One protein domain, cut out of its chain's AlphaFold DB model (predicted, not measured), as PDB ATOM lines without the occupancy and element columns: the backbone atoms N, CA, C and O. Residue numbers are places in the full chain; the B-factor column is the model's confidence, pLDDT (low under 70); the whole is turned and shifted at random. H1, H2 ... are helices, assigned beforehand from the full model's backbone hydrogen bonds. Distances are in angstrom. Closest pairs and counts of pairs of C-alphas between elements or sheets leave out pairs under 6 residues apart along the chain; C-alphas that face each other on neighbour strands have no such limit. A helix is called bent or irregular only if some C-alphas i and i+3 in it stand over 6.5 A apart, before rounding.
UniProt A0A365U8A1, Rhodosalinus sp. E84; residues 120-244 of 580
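Overview. This is residues 120 to 244 of the 580 residues of a protein of Rhodosalinus sp. E84 (UniProt A0A365U8A1). A long helical hairpin, H4 and H5, is crossed by the arm H2b of a bent helix, whose other arm, H2a, leads away from this body to the short helix H1 at its far end. The small helix H3 packs on H2b and on H4, and residues 125 to 132, of which 127 to 132 belong to H2, stick out free. The printed part has 125 residues with five named helices, in the order H1, H2, H3, H4, H5, and no named strand; the class is all helix. The whole is loose, with a radius of gyration of the C-alphas of 18.1 A, and flat, spanning 54 by 46 by 18 A.

Arrangement. H1, residues 120 to 124, touches no helix. H2, residues 127 to 155, was assigned as one helix by its hydrogen bonds but is bent, with C-alphas 135 and 138 7.0 A apart; its arms H2a, residues 127 to 135, and H2b, residues 138 to 155, stand at a steep tilt of 38 degrees. H1 and H2a are close but not clearly touching, the closest C-alphas being those of Leu 123 and Phe 129, 7.7 A apart. With residues 149 to 153 alone, H2b touches H3, residues 160 to 166, at a steep tilt of 64 degrees, opposite ways; their closest C-alphas, of Thr 153 and Leu 163, are 6.1 A apart. H3 touches H4, residues 175 to 207, about perpendicular at 83 degrees; the closest C-alphas are those of Ala 160 and Ala 182, 5.0 A apart. H2b touches H4 only just about perpendicular, at 72 degrees, closest at the C-alphas of Val 154 and Val 189, 6.4 A apart. H4 and H5, residues 214 to 232, form a helical hairpin and touch at a shallow tilt of 28 degrees, opposite ways; the closest C-alphas, of His 195 and Ala 227, are 4.9 A apart. H5 touches H2b with residues 231 to 232 alone, closest at the C-alphas of Val 232 and Gly 147, 5.1 A apart. H2a is apart from H3, H4 and H5. Every O i to N i+4 pair is within hydrogen-bond range in H2b and H3; the counts are 4 of 5 in H2a, 28 of 29 in H4, 13 of 15 in H5 and 0 of 1 in H1, where 2 of 2 O i to N i+3 pairs are within range.

Along the chain. H1 begins at C-alpha 120, (120.951, 144.255, 138.726). H2a measures 12.5 A from first to last C-alpha and H2b 25.7 A. H4, the longest helix with 33 residues, runs 46.7 A from C-alpha 175 at (155.579, 140.325, 166.522). H5 runs 27.0 A and ends at C-alpha 232, (141.264, 127.275, 147.958).

Size, cuts and confidence. The C-alphas farthest apart, of Ala 172 and Asp 211, are 55.1 A apart. The printed part has no cut and no long link. Residues 233 to 244 hold no named element. Mean pLDDT of the printed part is 93.0; residues 171 to 172 are under 70.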
ATOM      1  N   LEU A 120     119.867 143.634 137.947       88.19
ATOM      2  CA  LEU A 120     120.951 144.255 138.726       88.19
ATOM      3  C   LEU A 120     122.344 143.832 138.235       88.19
ATOM      4  O   LEU A 120     123.292 144.614 138.303       88.19
ATOM      5  N   GLY A 121     122.467 142.621 137.685       85.62
ATOM      6  CA  GLY A 121     123.700 142.122 137.083       85.62
ATOM      7  C   GLY A 121     124.155 142.912 135.850       85.62
ATOM      8  O   GLY A 121     125.333 142.854 135.507       85.62
ATOM      9  N   ALA A 122     123.282 143.715 135.226       86.38
ATOM     10  CA  ALA A 122     123.666 144.613 134.132       86.38
ATOM     11  C   ALA A 122     124.691 145.676 134.572       86.38
ATOM     12  O   ALA A 122     125.506 146.112 133.767       86.38
ATOM     13  N   LEU A 123     124.718 146.045 135.860       87.25
ATOM     14  CA  LEU A 123     125.706 146.980 136.418       87.25
ATOM     15  C   LEU A 123     127.143 146.418 136.389       87.25
ATOM     16  O   LEU A 123     128.114 147.180 136.426       87.25
ATOM     17  N   LEU A 124     127.284 145.090 136.304       85.44
ATOM     18  CA  LEU A 124     128.570 144.407 136.162       85.44
ATOM     19  C   LEU A 124     129.086 144.463 134.714       85.44
ATOM     20  O   LEU A 124     130.291 144.463 134.497       85.44
ATOM     21  N   ASP A 125     128.205 144.569 133.717       83.06
ATOM     22  CA  ASP A 125     128.564 144.647 132.293       83.06
ATOM     23  C   ASP A 125     128.941 146.089 131.895       83.06
ATOM     24  O   ASP A 125     128.335 146.720 131.030       83.06
ATOM     25  N   THR A 126     129.918 146.667 132.604       86.56
ATOM     26  CA  THR A 126     130.330 148.068 132.431       86.56
ATOM     27  C   THR A 126     131.847 148.238 132.376       86.56
ATOM     28  O   THR A 126     132.609 147.583 133.087       86.56
ATOM     29  N   ARG A 127     132.308 149.244 131.615       87.06
ATOM     30  CA  ARG A 127     133.731 149.650 131.573       87.06
ATOM     31  C   ARG A 127     134.288 150.060 132.942       87.06
ATOM     32  O   ARG A 127     135.501 150.188 133.091       87.06
ATOM     33  N   ALA A 128     133.433 150.389 133.912       88.00
ATOM     34  CA  ALA A 128     133.847 150.682 135.282       88.00
ATOM     35  C   ALA A 128     134.142 149.384 136.047       88.00
ATOM     36  O   ALA A 128     135.216 149.269 136.639       88.00
ATOM     37  N   PHE A 129     133.244 148.396 135.957       88.12
ATOM     38  CA  PHE A 129     133.451 147.070 136.533       88.12
ATOM     39  C   PHE A 129     134.698 146.386 135.963       88.12
ATOM     40  O   PHE A 129     135.534 145.951 136.750       88.12
ATOM     41  N   GLU A 130     134.898 146.386 134.638       87.06
ATOM     42  CA  GLU A 130     136.092 145.799 134.001       87.06
ATOM     43  C   GLU A 130     137.393 146.360 134.608       87.06
ATOM     44  O   GLU A 130     138.270 145.618 135.048       87.06
ATOM     45  N   ARG A 131     137.490 147.694 134.728       88.00
ATOM     46  CA  ARG A 131     138.654 148.375 135.323       88.00
ATOM     47  C   ARG A 131     138.842 148.049 136.805       88.00
ATOM     48  O   ARG A 131     139.979 147.994 137.268       88.00
ATOM     49  N   ILE A 132     137.761 147.855 137.559       90.12
ATOM     50  CA  ILE A 132     137.825 147.427 138.964       90.12
ATOM     51  C   ILE A 132     138.306 145.971 139.051       90.12
ATOM     52  O   ILE A 132     139.194 145.676 139.852       90.12
ATOM     53  N   LYS A 133     137.780 145.088 138.196       88.12
ATOM     54  CA  LYS A 133     138.100 143.659 138.153       88.12
ATOM     55  C   LYS A 133     139.544 143.396 137.712       88.12
ATOM     56  O   LYS A 133     140.266 142.661 138.383       88.12
ATOM     57  N   GLY A 134     140.021 144.075 136.668       87.38
ATOM     58  CA  GLY A 134     141.429 144.015 136.261       87.38
ATOM     59  C   GLY A 134     142.384 144.488 137.367       87.38
ATOM     60  O   GLY A 134     143.443 143.900 137.572       87.38
ATOM     61  N   ARG A 135     141.985 145.493 138.162       90.31
ATOM     62  CA  ARG A 135     142.753 145.961 139.332       90.31
ATOM     63  C   ARG A 135     142.678 145.021 140.543       90.31
ATOM     64  O   ARG A 135     143.583 145.064 141.379       90.31
ATOM     65  N   SER A 136     141.644 144.185 140.677       92.12
ATOM     66  CA  SER A 136     141.563 143.186 141.753       92.12
ATOM     67  C   SER A 136     142.325 141.901 141.437       92.12
ATOM     68  O   SER A 136     142.798 141.254 142.374       92.12
ATOM     69  N   LEU A 137     142.535 141.573 140.156       92.31
ATOM     70  CA  LEU A 137     143.189 140.340 139.704       92.31
ATOM     71  C   LEU A 137     144.515 140.006 140.430       92.31
ATOM     72  O   LEU A 137     144.638 138.887 140.932       92.31
ATOM     73  N   PRO A 138     145.475 140.935 140.641       95.19
ATOM     74  CA  PRO A 138     146.729 140.600 141.324       95.19
ATOM     75  C   PRO A 138     146.532 140.317 142.820       95.19
ATOM     76  O   PRO A 138     147.364 139.683 143.464       95.19
ATOM     77  N   ARG A 139     145.447 140.817 143.427       95.44
ATOM     78  CA  ARG A 139     145.048 140.494 144.809       95.44
ATOM     79  C   ARG A 139     144.303 139.159 144.888       95.44
ATOM     80  O   ARG A 139     144.427 138.471 145.897       95.44
ATOM     81  N   GLU A 140     143.553 138.804 143.853       94.31
ATOM     82  CA  GLU A 140     142.888 137.503 143.734       94.31
ATOM     83  C   GLU A 140     143.909 136.374 143.578       94.31
ATOM     84  O   GLU A 140     143.888 135.444 144.381       94.31
ATOM     85  N   MET A 141     144.872 136.508 142.661       95.88
ATOM     86  CA  MET A 141     145.920 135.495 142.470       95.88
ATOM     87  C   MET A 141     146.842 135.376 143.693       95.88
ATOM     88  O   MET A 141     147.109 134.268 144.146       95.88
ATOM     89  N   ARG A 142     147.191 136.493 144.362       96.62
ATOM     90  CA  ARG A 142     147.835 136.436 145.694       96.62
ATOM     91  C   ARG A 142     147.022 135.620 146.702       96.62
ATOM     92  O   ARG A 142     147.606 134.850 147.453       96.62
ATOM     93  N   LEU A 143     145.695 135.791 146.759       97.12
ATOM     94  CA  LEU A 143     144.846 135.030 147.683       97.12
ATOM     95  C   LEU A 143     144.830 133.533 147.345       97.12
ATOM     96  O   LEU A 143     144.881 132.724 148.268       97.12
ATOM     97  N   ALA A 144     144.780 133.187 146.057       96.94
ATOM     98  CA  ALA A 144     144.847 131.808 145.587       96.94
ATOM     99  C   ALA A 144     146.202 131.166 145.940       96.94
ATOM    100  O   ALA A 144     146.225 130.107 146.561       96.94
ATOM    101  N   ARG A 145     147.322 131.856 145.671       97.06
ATOM    102  CA  ARG A 145     148.675 131.428 146.068       97.06
ATOM    103  C   ARG A 145     148.802 131.229 147.581       97.06
ATOM    104  O   ARG A 145     149.335 130.222 148.026       97.06
ATOM    105  N   ILE A 146     148.265 132.150 148.388       97.69
ATOM    106  CA  ILE A 146     148.228 132.004 149.855       97.69
ATOM    107  C   ILE A 146     147.418 130.768 150.277       97.69
ATOM    108  O   ILE A 146     147.788 130.122 151.251       97.69
ATOM    109  N   GLY A 147     146.335 130.436 149.565       97.69
ATOM    110  CA  GLY A 147     145.576 129.199 149.771       97.69
ATOM    111  C   GLY A 147     146.399 127.952 149.474       97.69
ATOM    112  O   GLY A 147     146.500 127.093 150.339       97.69
ATOM    113  N   ALA A 148     147.039 127.889 148.306       97.81
ATOM    114  CA  ALA A 148     147.842 126.741 147.887       97.81
ATOM    115  C   ALA A 148     149.058 126.482 148.791       97.81
ATOM    116  O   ALA A 148     149.270 125.353 149.228       97.81
ATOM    117  N   VAL A 149     149.812 127.531 149.139       98.06
ATOM    118  CA  VAL A 149     150.960 127.411 150.054       98.06
ATOM    119  C   VAL A 149     150.505 127.024 151.464       98.06
ATOM    120  O   VAL A 149     151.153 126.217 152.127       98.06
ATOM    121  N   ALA A 150     149.371 127.551 151.938       98.31
ATOM    122  CA  ALA A 150     148.803 127.123 153.214       98.31
ATOM    123  C   ALA A 150     148.341 125.657 153.179       98.31
ATOM    124  O   ALA A 150     148.562 124.947 154.154       98.31
ATOM    125  N   GLU A 151     147.753 125.191 152.075       97.81
ATOM    126  CA  GLU A 151     147.311 123.803 151.892       97.81
ATOM    127  C   GLU A 151     148.491 122.825 151.986       97.81
ATOM    128  O   GLU A 151     148.452 121.889 152.784       97.81
ATOM    129  N   ALA A 152     149.569 123.094 151.245       97.88
ATOM    130  CA  ALA A 152     150.774 122.267 151.252       97.88
ATOM    131  C   ALA A 152     151.564 122.368 152.569       97.88
ATOM    132  O   ALA A 152     152.013 121.349 153.085       97.88
ATOM    133  N   THR A 153     151.643 123.554 153.189       98.25
ATOM    134  CA  THR A 153     152.267 123.701 154.520       98.25
ATOM    135  C   THR A 153     151.558 122.832 155.564       98.25
ATOM    136  O   THR A 153     152.227 122.185 156.362       98.25
ATOM    137  N   VAL A 154     150.217 122.760 155.556       97.94
ATOM    138  CA  VAL A 154     149.483 121.863 156.472       97.94
ATOM    139  C   VAL A 154     149.703 120.390 156.117       97.94
ATOM    140  O   VAL A 154     149.885 119.582 157.025       97.94
ATOM    141  N   ALA A 155     149.721 120.037 154.828       96.94
ATOM    142  CA  ALA A 155     149.958 118.661 154.381       96.94
ATOM    143  C   ALA A 155     151.349 118.126 154.783       96.94
ATOM    144  O   ALA A 155     151.485 116.943 155.086       96.94
ATOM    145  N   GLU A 156     152.358 118.998 154.841       97.38
ATOM    146  CA  GLU A 156     153.726 118.693 155.290       97.38
ATOM    147  C   GLU A 156     153.903 118.740 156.821       97.38
ATOM    148  O   GLU A 156     154.989 118.461 157.325       97.38
ATOM    149  N   GLY A 157     152.863 119.103 157.582       96.88
ATOM    150  CA  GLY A 157     152.947 119.286 159.038       96.88
ATOM    151  C   GLY A 157     153.664 120.570 159.483       96.88
ATOM    152  O   GLY A 157     154.017 120.696 160.656       96.88
ATOM    153  N   GLY A 158     153.878 121.519 158.567       97.00
ATOM    154  CA  GLY A 158     154.508 122.811 158.827       97.00
ATOM    155  C   GLY A 158     153.625 123.791 159.604       97.00
ATOM    156  O   GLY A 158     152.407 123.626 159.734       97.00
ATOM    157  N   ASP A 159     154.247 124.850 160.119       96.56
ATOM    158  CA  ASP A 159     153.605 125.814 161.011       96.56
ATOM    159  C   ASP A 159     153.393 127.205 160.374       96.56
ATOM    160  O   ASP A 159     153.480 127.413 159.161       96.56
ATOM    161  N   ALA A 160     153.046 128.189 161.206       96.31
ATOM    162  CA  ALA A 160     152.794 129.552 160.756       96.31
ATOM    163  C   ALA A 160     154.056 130.326 160.326       96.31
ATOM    164  O   ALA A 160     153.923 131.280 159.558       96.31
ATOM    165  N   GLU A 161     155.246 129.959 160.808       95.06
ATOM    166  CA  GLU A 161     156.510 130.501 160.307       95.06
ATOM    167  C   GLU A 161     156.928 129.767 159.021       95.06
ATOM    168  O   GLU A 161     157.336 130.451 158.087       95.06
ATOM    169  N   THR A 162     156.690 128.450 158.887       95.56
ATOM    170  CA  THR A 162     156.855 127.721 157.605       95.56
ATOM    171  C   THR A 162     156.009 128.345 156.485       95.56
ATOM    172  O   THR A 162     156.508 128.607 155.391       95.56
ATOM    173  N   LEU A 163     154.742 128.683 156.766       96.56
ATOM    174  CA  LEU A 163     153.876 129.404 155.822       96.56
ATOM    175  C   LEU A 163     154.461 130.771 155.423       96.56
ATOM    176  O   LEU A 163     154.322 131.202 154.278       96.56
ATOM    177  N   LEU A 164     155.077 131.498 156.360       94.88
ATOM    178  CA  LEU A 164     155.713 132.779 156.051       94.88
ATOM    179  C   LEU A 164     156.960 132.571 155.183       94.88
ATOM    180  O   LEU A 164     157.098 133.228 154.155       94.88
ATOM    181  N   GLU A 165     157.819 131.628 155.539       93.56
ATOM    182  CA  GLU A 165     158.976 131.218 154.743       93.56
ATOM    183  C   GLU A 165     158.589 130.897 153.290       93.56
ATOM    184  O   GLU A 165     159.021 131.608 152.381       93.56
ATOM    185  N   LYS A 166     157.670 129.952 153.055       94.50
ATOM    186  CA  LYS A 166     157.232 129.583 151.694       94.50
ATOM    187  C   LYS A 166     156.586 130.728 150.898       94.50
ATOM    188  O   LYS A 166     156.620 130.745 149.666       94.50
ATOM    189  N   LEU A 167     156.004 131.726 151.567       94.19
ATOM    190  CA  LEU A 167     155.471 132.920 150.899       94.19
ATOM    191  C   LEU A 167     156.559 133.937 150.488       94.19
ATOM    192  O   LEU A 167     156.218 134.947 149.868       94.19
ATOM    193  N   GLY A 168     157.840 133.681 150.788       91.69
ATOM    194  CA  GLY A 168     158.961 134.608 150.580       91.69
ATOM    195  C   GLY A 168     159.024 135.702 151.649       91.69
ATOM    196  O   GLY A 168     159.558 136.787 151.428       91.69
ATOM    197  N   LEU A 169     158.415 135.457 152.810       88.81
ATOM    198  CA  LEU A 169     158.113 136.463 153.821       88.81
ATOM    199  C   LEU A 169     159.108 136.423 154.998       88.81
ATOM    200  O   LEU A 169     158.732 136.640 156.150       88.81
ATOM    201  N   HIS A 170     160.388 136.205 154.709       71.38
ATOM    202  CA  HIS A 170     161.474 136.185 155.697       71.38
ATOM    203  C   HIS A 170     161.791 137.586 156.265       71.38
ATOM    204  O   HIS A 170     161.531 138.605 155.625       71.38
ATOM    205  N   GLY A 171     162.405 137.631 157.456       61.38
ATOM    206  CA  GLY A 171     163.056 138.827 158.015       61.38
ATOM    207  C   GLY A 171     162.137 139.928 158.582       61.38
ATOM    208  O   GLY A 171     161.091 140.259 158.035       61.38
ATOM    209  N   ALA A 172     162.549 140.517 159.713       52.38
ATOM    210  CA  ALA A 172     162.040 141.785 160.270       52.38
ATOM    211  C   ALA A 172     160.501 141.994 160.300       52.38
ATOM    212  O   ALA A 172     159.997 143.091 160.047       52.38
ATOM    213  N   ARG A 173     159.719 140.967 160.662       71.12
ATOM    214  CA  ARG A 173     158.264 141.106 160.865       71.12
ATOM    215  C   ARG A 173     157.926 141.550 162.274       71.12
ATOM    216  O   ARG A 173     158.466 141.027 163.246       71.12
ATOM    217  N   SER A 174     156.958 142.461 162.395       86.62
ATOM    218  CA  SER A 174     156.448 142.845 163.709       86.62
ATOM    219  C   SER A 174     155.884 141.610 164.438       86.62
ATOM    220  O   SER A 174     155.154 140.819 163.825       86.62
ATOM    221  N   PRO A 175     156.139 141.440 165.750       89.19
ATOM    222  CA  PRO A 175     155.579 140.325 166.522       89.19
ATOM    223  C   PRO A 175     154.044 140.248 166.462       89.19
ATOM    224  O   PRO A 175     153.456 139.178 166.601       89.19
ATOM    225  N   GLN A 176     153.381 141.381 166.206       91.25
ATOM    226  CA  GLN A 176     151.940 141.456 165.961       91.25
ATOM    227  C   GLN A 176     151.518 140.716 164.681       91.25
ATOM    228  O   GLN A 176     150.505 140.017 164.696       91.25
ATOM    229  N   LEU A 177     152.279 140.843 163.584       89.50
ATOM    230  CA  LEU A 177     151.986 140.148 162.330       89.50
ATOM    231  C   LEU A 177     152.158 138.636 162.491       89.50
ATOM    232  O   LEU A 177     151.243 137.905 162.121       89.50
ATOM    233  N   ARG A 178     153.255 138.182 163.113       92.88
ATOM    234  CA  ARG A 178     153.483 136.758 163.424       92.88
ATOM    235  C   ARG A 178     152.334 136.163 164.239       92.88
ATOM    236  O   ARG A 178     151.678 135.231 163.785       92.88
ATOM    237  N   ARG A 179     151.969 136.787 165.370       94.50
ATOM    238  CA  ARG A 179     150.817 136.356 166.196       94.50
ATOM    239  C   ARG A 179     149.494 136.329 165.421       94.50
ATOM    240  O   ARG A 179     148.682 135.426 165.620       94.50
ATOM    241  N   ARG A 180     149.260 137.300 164.529       95.75
ATOM    242  CA  ARG A 180     148.061 137.340 163.676       95.75
ATOM    243  C   ARG A 180     148.043 136.193 162.665       95.75
ATOM    244  O   ARG A 180     146.988 135.589 162.482       95.75
ATOM    245  N   VAL A 181     149.176 135.905 162.022       96.25
ATOM    246  CA  VAL A 181     149.319 134.796 161.067       96.25
ATOM    247  C   VAL A 181     149.152 133.464 161.787       96.25
ATOM    248  O   VAL A 181     148.300 132.696 161.368       96.25
ATOM    249  N   ALA A 182     149.808 133.244 162.930       97.00
ATOM    250  CA  ALA A 182     149.640 132.034 163.736       97.00
ATOM    251  C   ALA A 182     148.172 131.763 164.114       97.00
ATOM    252  O   ALA A 182     147.647 130.682 163.849       97.00
ATOM    253  N   LYS A 183     147.449 132.768 164.633       97.81
ATOM    254  CA  LYS A 183     146.015 132.629 164.961       97.81
ATOM    255  C   LYS A 183     145.144 132.350 163.727       97.81
ATOM    256  O   LYS A 183     144.162 131.611 163.823       97.81
ATOM    257  N   ALA A 184     145.463 132.959 162.586       98.06
ATOM    258  CA  ALA A 184     144.728 132.771 161.338       98.06
ATOM    259  C   ALA A 184     145.005 131.405 160.691       98.06
ATOM    260  O   ALA A 184     144.068 130.747 160.237       98.06
ATOM    261  N   PHE A 185     146.263 130.965 160.700       98.44
ATOM    262  CA  PHE A 185     146.701 129.686 160.159       98.44
ATOM    263  C   PHE A 185     146.187 128.522 161.007       98.44
ATOM    264  O   PHE A 185     145.576 127.617 160.461       98.44
ATOM    265  N   ALA A 186     146.229 128.612 162.340       98.38
ATOM    266  CA  ALA A 186     145.597 127.616 163.212       98.38
ATOM    267  C   ALA A 186     144.081 127.455 162.955       98.38
ATOM    268  O   ALA A 186     143.518 126.389 163.198       98.38
ATOM    269  N   ARG A 187     143.391 128.498 162.464       98.19
ATOM    270  CA  ARG A 187     142.001 128.379 161.989       98.19
ATOM    271  C   ARG A 187     141.921 127.712 160.613       98.19
ATOM    272  O   ARG A 187     141.064 126.855 160.441       98.19
ATOM    273  N   TYR A 188     142.804 128.078 159.684       98.44
ATOM    274  CA  TYR A 188     142.920 127.434 158.372       98.44
ATOM    275  C   TYR A 188     143.183 125.921 158.497       98.44
ATOM    276  O   TYR A 188     142.455 125.147 157.897       98.44
ATOM    277  N   VAL A 189     144.113 125.497 159.361       98.56
ATOM    278  CA  VAL A 189     144.407 124.087 159.691       98.56
ATOM    279  C   VAL A 189     143.134 123.313 160.067       98.56
ATOM    280  O   VAL A 189     142.902 122.213 159.573       98.56
ATOM    281  N   ARG A 190     142.249 123.896 160.891       98.06
ATOM    282  CA  ARG A 190     140.964 123.261 161.245       98.06
ATOM    283  C   ARG A 190     139.990 123.187 160.069       98.06
ATOM    284  O   ARG A 190     139.318 122.172 159.913       98.06
ATOM    285  N   ASP A 191     139.905 124.245 159.260       97.56
ATOM    286  CA  ASP A 191     139.109 124.239 158.025       97.56
ATOM    287  C   ASP A 191     139.633 123.171 157.032       97.56
ATOM    288  O   ASP A 191     138.822 122.481 156.411       97.56
ATOM    289  N   TRP A 192     140.956 122.970 156.959       98.12
ATOM    290  CA  TRP A 192     141.633 121.969 156.127       98.12
ATOM    291  C   TRP A 192     141.394 120.531 156.602       98.12
ATOM    292  O   TRP A 192     140.949 119.705 155.810       98.12
ATOM    293  N   HIS A 193     141.578 120.217 157.890       98.12
ATOM    294  CA  HIS A 193     141.280 118.868 158.402       98.12
ATOM    295  C   HIS A 193     139.800 118.498 158.224       98.12
ATOM    296  O   HIS A 193     139.483 117.364 157.865       98.12
ATOM    297  N   ALA A 194     138.887 119.460 158.408       97.56
ATOM    298  CA  ALA A 194     137.471 119.258 158.115       97.56
ATOM    299  C   ALA A 194     137.224 119.007 156.615       97.56
ATOM    300  O   ALA A 194     136.410 118.155 156.267       97.56
ATOM    301  N   HIS A 195     137.936 119.705 155.720       97.50
ATOM    302  CA  HIS A 195     137.890 119.428 154.284       97.50
ATOM    303  C   HIS A 195     138.405 118.022 153.953       97.50
ATOM    304  O   HIS A 195     137.703 117.308 153.239       97.50
ATOM    305  N   ALA A 196     139.560 117.613 154.479       97.69
ATOM    306  CA  ALA A 196     140.158 116.304 154.224       97.69
ATOM    307  C   ALA A 196     139.244 115.150 154.680       97.69
ATOM    308  O   ALA A 196     139.028 114.197 153.934       97.69
ATOM    309  N   ALA A 197     138.628 115.269 155.862       97.94
ATOM    310  CA  ALA A 197     137.665 114.283 156.360       97.94
ATOM    311  C   ALA A 197     136.411 114.177 155.470       97.94
ATOM    312  O   ALA A 197     135.974 113.074 155.144       97.94
ATOM    313  N   ILE A 198     135.854 115.316 155.031       98.06
ATOM    314  CA  ILE A 198     134.700 115.343 154.116       98.06
ATOM    315  C   ILE A 198     135.078 114.793 152.735       98.06
ATOM    316  O   ILE A 198     134.277 114.081 152.134       98.06
ATOM    317  N   LEU A 199     136.279 115.097 152.233       97.00
ATOM    318  CA  LEU A 199     136.762 114.598 150.946       97.00
ATOM    319  C   LEU A 199     136.904 113.073 150.972       97.00
ATOM    320  O   LEU A 199     136.366 112.424 150.087       97.00
ATOM    321  N   LYS A 200     137.513 112.501 152.019       96.25
ATOM    322  CA  LYS A 200     137.625 111.042 152.180       96.25
ATOM    323  C   LYS A 200     136.257 110.347 152.203       96.25
ATOM    324  O   LYS A 200     136.074 109.340 151.529       96.25
ATOM    325  N   ALA A 201     135.293 110.891 152.952       96.12
ATOM    326  CA  ALA A 201     133.931 110.348 152.992       96.12
ATOM    327  C   ALA A 201     133.226 110.454 151.627       96.12
ATOM    328  O   ALA A 201     132.534 109.533 151.206       96.12
ATOM    329  N   TRP A 202     133.424 111.569 150.918       97.06
ATOM    330  CA  TRP A 202     132.913 111.755 149.563       97.06
ATOM    331  C   TRP A 202     133.564 110.793 148.560       97.06
ATOM    332  O   TRP A 202     132.867 110.271 147.699       97.06
ATOM    333  N   GLU A 203     134.864 110.510 148.674       96.00
ATOM    334  CA  GLU A 203     135.548 109.587 147.764       96.00
ATOM    335  C   GLU A 203     135.029 108.151 147.888       96.00
ATOM    336  O   GLU A 203     134.779 107.523 146.860       96.00
ATOM    337  N   GLY A 204     134.788 107.662 149.111       95.00
ATOM    338  CA  GLY A 204     134.126 106.369 149.324       95.00
ATOM    339  C   GLY A 204     132.724 106.350 148.705       95.00
ATOM    340  O   GLY A 204     132.445 105.594 147.773       95.00
ATOM    341  N   ALA A 205     131.875 107.291 149.123       95.69
ATOM    342  CA  ALA A 205     130.502 107.411 148.640       95.69
ATOM    343  C   ALA A 205     130.367 107.491 147.107       95.69
ATOM    344  O   ALA A 205     129.436 106.918 146.543       95.69
ATOM    345  N   PHE A 206     131.264 108.209 146.422       95.88
ATOM    346  CA  PHE A 206     131.162 108.445 144.978       95.88
ATOM    347  C   PHE A 206     131.906 107.421 144.111       95.88
ATOM    348  O   PHE A 206     131.527 107.284 142.947       95.88
ATOM    349  N   TRP A 207     132.913 106.703 144.632       95.56
ATOM    350  CA  TRP A 207     133.757 105.802 143.827       95.56
ATOM    351  C   TRP A 207     133.837 104.348 144.317       95.56
ATOM    352  O   TRP A 207     134.116 103.485 143.491       95.56
ATOM    353  N   SER A 208     133.597 104.041 145.599       85.88
ATOM    354  CA  SER A 208     133.706 102.663 146.129       85.88
ATOM    355  C   SER A 208     132.369 101.932 146.287       85.88
ATOM    356  O   SER A 208     132.325 100.871 146.902       85.88
ATOM    357  N   GLY A 209     131.280 102.476 145.735       73.06
ATOM    358  CA  GLY A 209     129.985 101.790 145.668       73.06
ATOM    359  C   GLY A 209     129.219 101.692 146.992       73.06
ATOM    360  O   GLY A 209     128.280 100.907 147.073       73.06
ATOM    361  N   GLU A 210     129.578 102.477 148.015       79.94
ATOM    362  CA  GLU A 210     128.799 102.556 149.259       79.94
ATOM    363  C   GLU A 210     127.360 103.006 148.968       79.94
ATOM    364  O   GLU A 210     127.144 104.060 148.351       79.94
ATOM    365  N   ASP A 211     126.369 102.238 149.433       82.94
ATOM    366  CA  ASP A 211     124.953 102.519 149.178       82.94
ATOM    367  C   ASP A 211     124.389 103.595 150.117       82.94
ATOM    368  O   ASP A 211     123.637 103.348 151.060       82.94
ATOM    369  N   LEU A 212     124.798 104.838 149.865       89.19
ATOM    370  CA  LEU A 212     124.142 106.018 150.421       89.19
ATOM    371  C   LEU A 212     122.891 106.398 149.605       89.19
ATOM    372  O   LEU A 212     122.977 106.415 148.370       89.19
ATOM    373  N   PRO A 213     121.786 106.807 150.263       92.12
ATOM    374  CA  PRO A 213     120.630 107.418 149.607       92.12
ATOM    375  C   PRO A 213     120.986 108.687 148.822       92.12
ATOM    376  O   PRO A 213     121.889 109.439 149.201       92.12
ATOM    377  N   THR A 214     120.219 108.978 147.769       91.38
ATOM    378  CA  THR A 214     120.450 110.113 146.857       91.38
ATOM    379  C   THR A 214     120.590 111.459 147.574       91.38
ATOM    380  O   THR A 214     121.538 112.198 147.304       91.38
ATOM    381  N   ASP A 215     119.716 111.766 148.536       92.50
ATOM    382  CA  ASP A 215     119.770 113.036 149.276       92.50
ATOM    383  C   ASP A 215     121.068 113.185 150.087       92.50
ATOM    384  O   ASP A 215     121.614 114.287 150.199       92.50
ATOM    385  N   ALA A 216     121.605 112.073 150.606       94.50
ATOM    386  CA  ALA A 216     122.865 112.052 151.342       94.50
ATOM    387  C   ALA A 216     124.075 112.281 150.419       94.50
ATOM    388  O   ALA A 216     125.025 112.955 150.826       94.50
ATOM    389  N   LEU A 217     124.032 111.791 149.170       95.00
ATOM    390  CA  LEU A 217     125.041 112.097 148.146       95.00
ATOM    391  C   LEU A 217     125.035 113.584 147.772       95.00
ATOM    392  O   LEU A 217     126.098 114.206 147.728       95.00
ATOM    393  N   VAL A 218     123.849 114.168 147.552       95.19
ATOM    394  CA  VAL A 218     123.686 115.604 147.260       95.19
ATOM    395  C   VAL A 218     124.252 116.449 148.409       95.19
ATOM    396  O   VAL A 218     125.061 117.349 148.176       95.19
ATOM    397  N   ASP A 219     123.923 116.111 149.658       95.19
ATOM    398  CA  ASP A 219     124.462 116.794 150.842       95.19
ATOM    399  C   ASP A 219     125.974 116.637 151.007       95.19
ATOM    400  O   ASP A 219     126.658 117.553 151.475       95.19
ATOM    401  N   LEU A 220     126.523 115.468 150.686       96.25
ATOM    402  CA  LEU A 220     127.956 115.209 150.785       96.25
ATOM    403  C   LEU A 220     128.736 115.993 149.719       96.25
ATOM    404  O   LEU A 220     129.749 116.613 150.043       96.25
ATOM    405  N   GLU A 221     128.217 116.072 148.493       96.06
ATOM    406  CA  GLU A 221     128.757 116.902 147.411       96.06
ATOM    407  C   GLU A 221     128.708 118.404 147.751       96.06
ATOM    408  O   GLU A 221     129.721 119.108 147.658       96.06
ATOM    409  N   MET A 222     127.565 118.903 148.237       94.75
ATOM    410  CA  MET A 222     127.427 120.301 148.666       94.75
ATOM    411  C   MET A 222     128.383 120.645 149.818       94.75
ATOM    412  O   MET A 222     129.041 121.693 149.791       94.75
ATOM    413  N   ARG A 223     128.519 119.757 150.817       96.69
ATOM    414  CA  ARG A 223     129.469 119.926 151.932       96.69
ATOM    415  C   ARG A 223     130.922 119.886 151.464       96.69
ATOM    416  O   ARG A 223     131.705 120.723 151.921       96.69
ATOM    417  N   ARG A 224     131.286 118.990 150.537       97.06
ATOM    418  CA  ARG A 224     132.635 118.910 149.948       97.06
ATOM    419  C   ARG A 224     133.018 120.224 149.276       97.06
ATOM    420  O   ARG A 224     134.037 120.807 149.648       97.06
ATOM    421  N   ARG A 225     132.193 120.734 148.353       95.56
ATOM    422  CA  ARG A 225     132.432 122.029 147.682       95.56
ATOM    423  C   ARG A 225     132.558 123.177 148.680       95.56
ATOM    424  O   ARG A 225     133.457 124.008 148.573       95.56
ATOM    425  N   ALA A 226     131.674 123.215 149.681       95.38
ATOM    426  CA  ALA A 226     131.691 124.237 150.723       95.38
ATOM    427  C   ALA A 226     132.957 124.194 151.593       95.38
ATOM    428  O   ALA A 226     133.388 125.241 152.079       95.38
ATOM    429  N   ALA A 227     133.525 123.008 151.835       96.81
ATOM    430  CA  ALA A 227     134.764 122.826 152.584       96.81
ATOM    431  C   ALA A 227     136.004 123.162 151.744       96.81
ATOM    432  O   ALA A 227     136.859 123.918 152.208       96.81
ATOM    433  N   SER A 228     136.056 122.693 150.494       96.62
ATOM    434  CA  SER A 228     137.183 122.954 149.593       96.62
ATOM    435  C   SER A 228     137.318 124.447 149.254       96.62
ATOM    436  O   SER A 228     138.419 124.987 149.351       96.62
ATOM    437  N   GLU A 229     136.213 125.181 149.037       95.62
ATOM    438  CA  GLU A 229     136.262 126.637 148.788       95.62
ATOM    439  C   GLU A 229     136.959 127.413 149.924       95.62
ATOM    440  O   GLU A 229     137.665 128.390 149.658       95.62
ATOM    441  N   ARG A 230     136.794 126.985 151.189       95.38
ATOM    442  CA  ARG A 230     137.441 127.636 152.348       95.38
ATOM    443  C   ARG A 230     138.960 127.462 152.350       95.38
ATOM    444  O   ARG A 230     139.646 128.328 152.893       95.38
ATOM    445  N   CYS A 231     139.455 126.384 151.744       95.56
ATOM    446  CA  CYS A 231     140.879 126.081 151.619       95.56
ATOM    447  C   CYS A 231     141.478 126.794 150.397       95.56
ATOM    448  O   CYS A 231     142.440 127.545 150.542       95.56
ATOM    449  N   VAL A 232     140.832 126.663 149.230       93.75
ATOM    450  CA  VAL A 232     141.264 127.275 147.958       93.75
ATOM    451  C   VAL A 232     141.199 128.807 147.999       93.75
ATOM    452  O   VAL A 232     142.067 129.488 147.460       93.75
ATOM    453  N   THR A 233     140.185 129.379 148.660       91.81
ATOM    454  CA  THR A 233     140.017 130.837 148.788       91.81
ATOM    455  C   THR A 233     139.925 131.261 150.263       91.81
ATOM    456  O   THR A 233     138.845 131.591 150.766       91.81
ATOM    457  N   PRO A 234     141.054 131.322 151.002       95.75
ATOM    458  CA  PRO A 234     141.075 131.517 152.458       95.75
ATOM    459  C   PRO A 234     140.802 132.973 152.892       95.75
ATOM    460  O   PRO A 234     141.408 133.505 153.824       95.75
ATOM    461  N   GLY A 235     139.870 133.666 152.233       94.50
ATOM    462  CA  GLY A 235     139.566 135.082 152.461       94.50
ATOM    463  C   GLY A 235     139.144 135.401 153.902       94.50
ATOM    464  O   GLY A 235     139.469 136.473 154.411       94.50
ATOM    465  N   ARG A 236     138.474 134.455 154.579       93.88
ATOM    466  CA  ARG A 236     138.038 134.564 155.988       93.88
ATOM    467  C   ARG A 236     139.177 134.427 157.008       93.88
ATOM    468  O   ARG A 236     139.031 134.906 158.130       93.88
ATOM    469  N   THR A 237     140.261 133.739 156.654       96.62
ATOM    470  CA  THR A 237     141.373 133.394 157.556       96.62
ATOM    471  C   THR A 237     142.620 134.194 157.190       96.62
ATOM    472  O   THR A 237     143.044 135.066 157.946       96.62
ATOM    473  N   LEU A 238     143.162 133.955 155.997       97.06
ATOM    474  CA  LEU A 238     144.435 134.487 155.513       97.06
ATOM    475  C   LEU A 238     144.274 135.678 154.549       97.06
ATOM    476  O   LEU A 238     145.258 136.327 154.205       97.06
ATOM    477  N   GLY A 239     143.046 136.054 154.172       96.56
ATOM    478  CA  GLY A 239     142.752 137.119 153.196       96.56
ATOM    479  C   GLY A 239     143.292 138.527 153.496       96.56
ATOM    480  O   GLY A 239     143.253 139.402 152.628       96.56
ATOM    481  N   PHE A 240     143.829 138.766 154.696       95.69
ATOM    482  CA  PHE A 240     144.563 139.994 155.013       95.69
ATOM    483  C   PHE A 240     145.981 140.016 154.418       95.69
ATOM    484  O   PHE A 240     146.481 141.101 154.123       95.69
ATOM    485  N   LEU A 241     146.608 138.852 154.206       95.69
ATOM    486  CA  LEU A 241     147.923 138.729 153.572       95.69
ATOM    487  C   LEU A 241     147.867 139.121 152.090       95.69
ATOM    488  O   LEU A 241     148.751 139.828 151.624       95.69
ATOM    489  N   ALA A 242     146.770 138.812 151.389       95.06
ATOM    490  CA  ALA A 242     146.571 139.168 149.979       95.06
ATOM    491  C   ALA A 242     146.574 140.689 149.693       95.06
ATOM    492  O   ALA A 242     146.613 141.105 148.537       95.06
ATOM    493  N   LYS A 243     146.532 141.545 150.726       93.50
ATOM    494  CA  LYS A 243     146.726 142.997 150.581       93.50
ATOM    495  C   LYS A 243     148.203 143.399 150.445       93.50
ATOM    496  O   LYS A 243     148.466 144.506 149.985       93.50
ATOM    497  N   ARG A 244     149.157 142.555 150.853       91.94
ATOM    498  CA  ARG A 244     150.583 142.904 150.870       91.94
ATOM    499  C   ARG A 244     151.217 142.770 149.485       91.94
ATOM    500  O   ARG A 244     150.974 141.783 148.796       91.94
TER     501      ARG A 244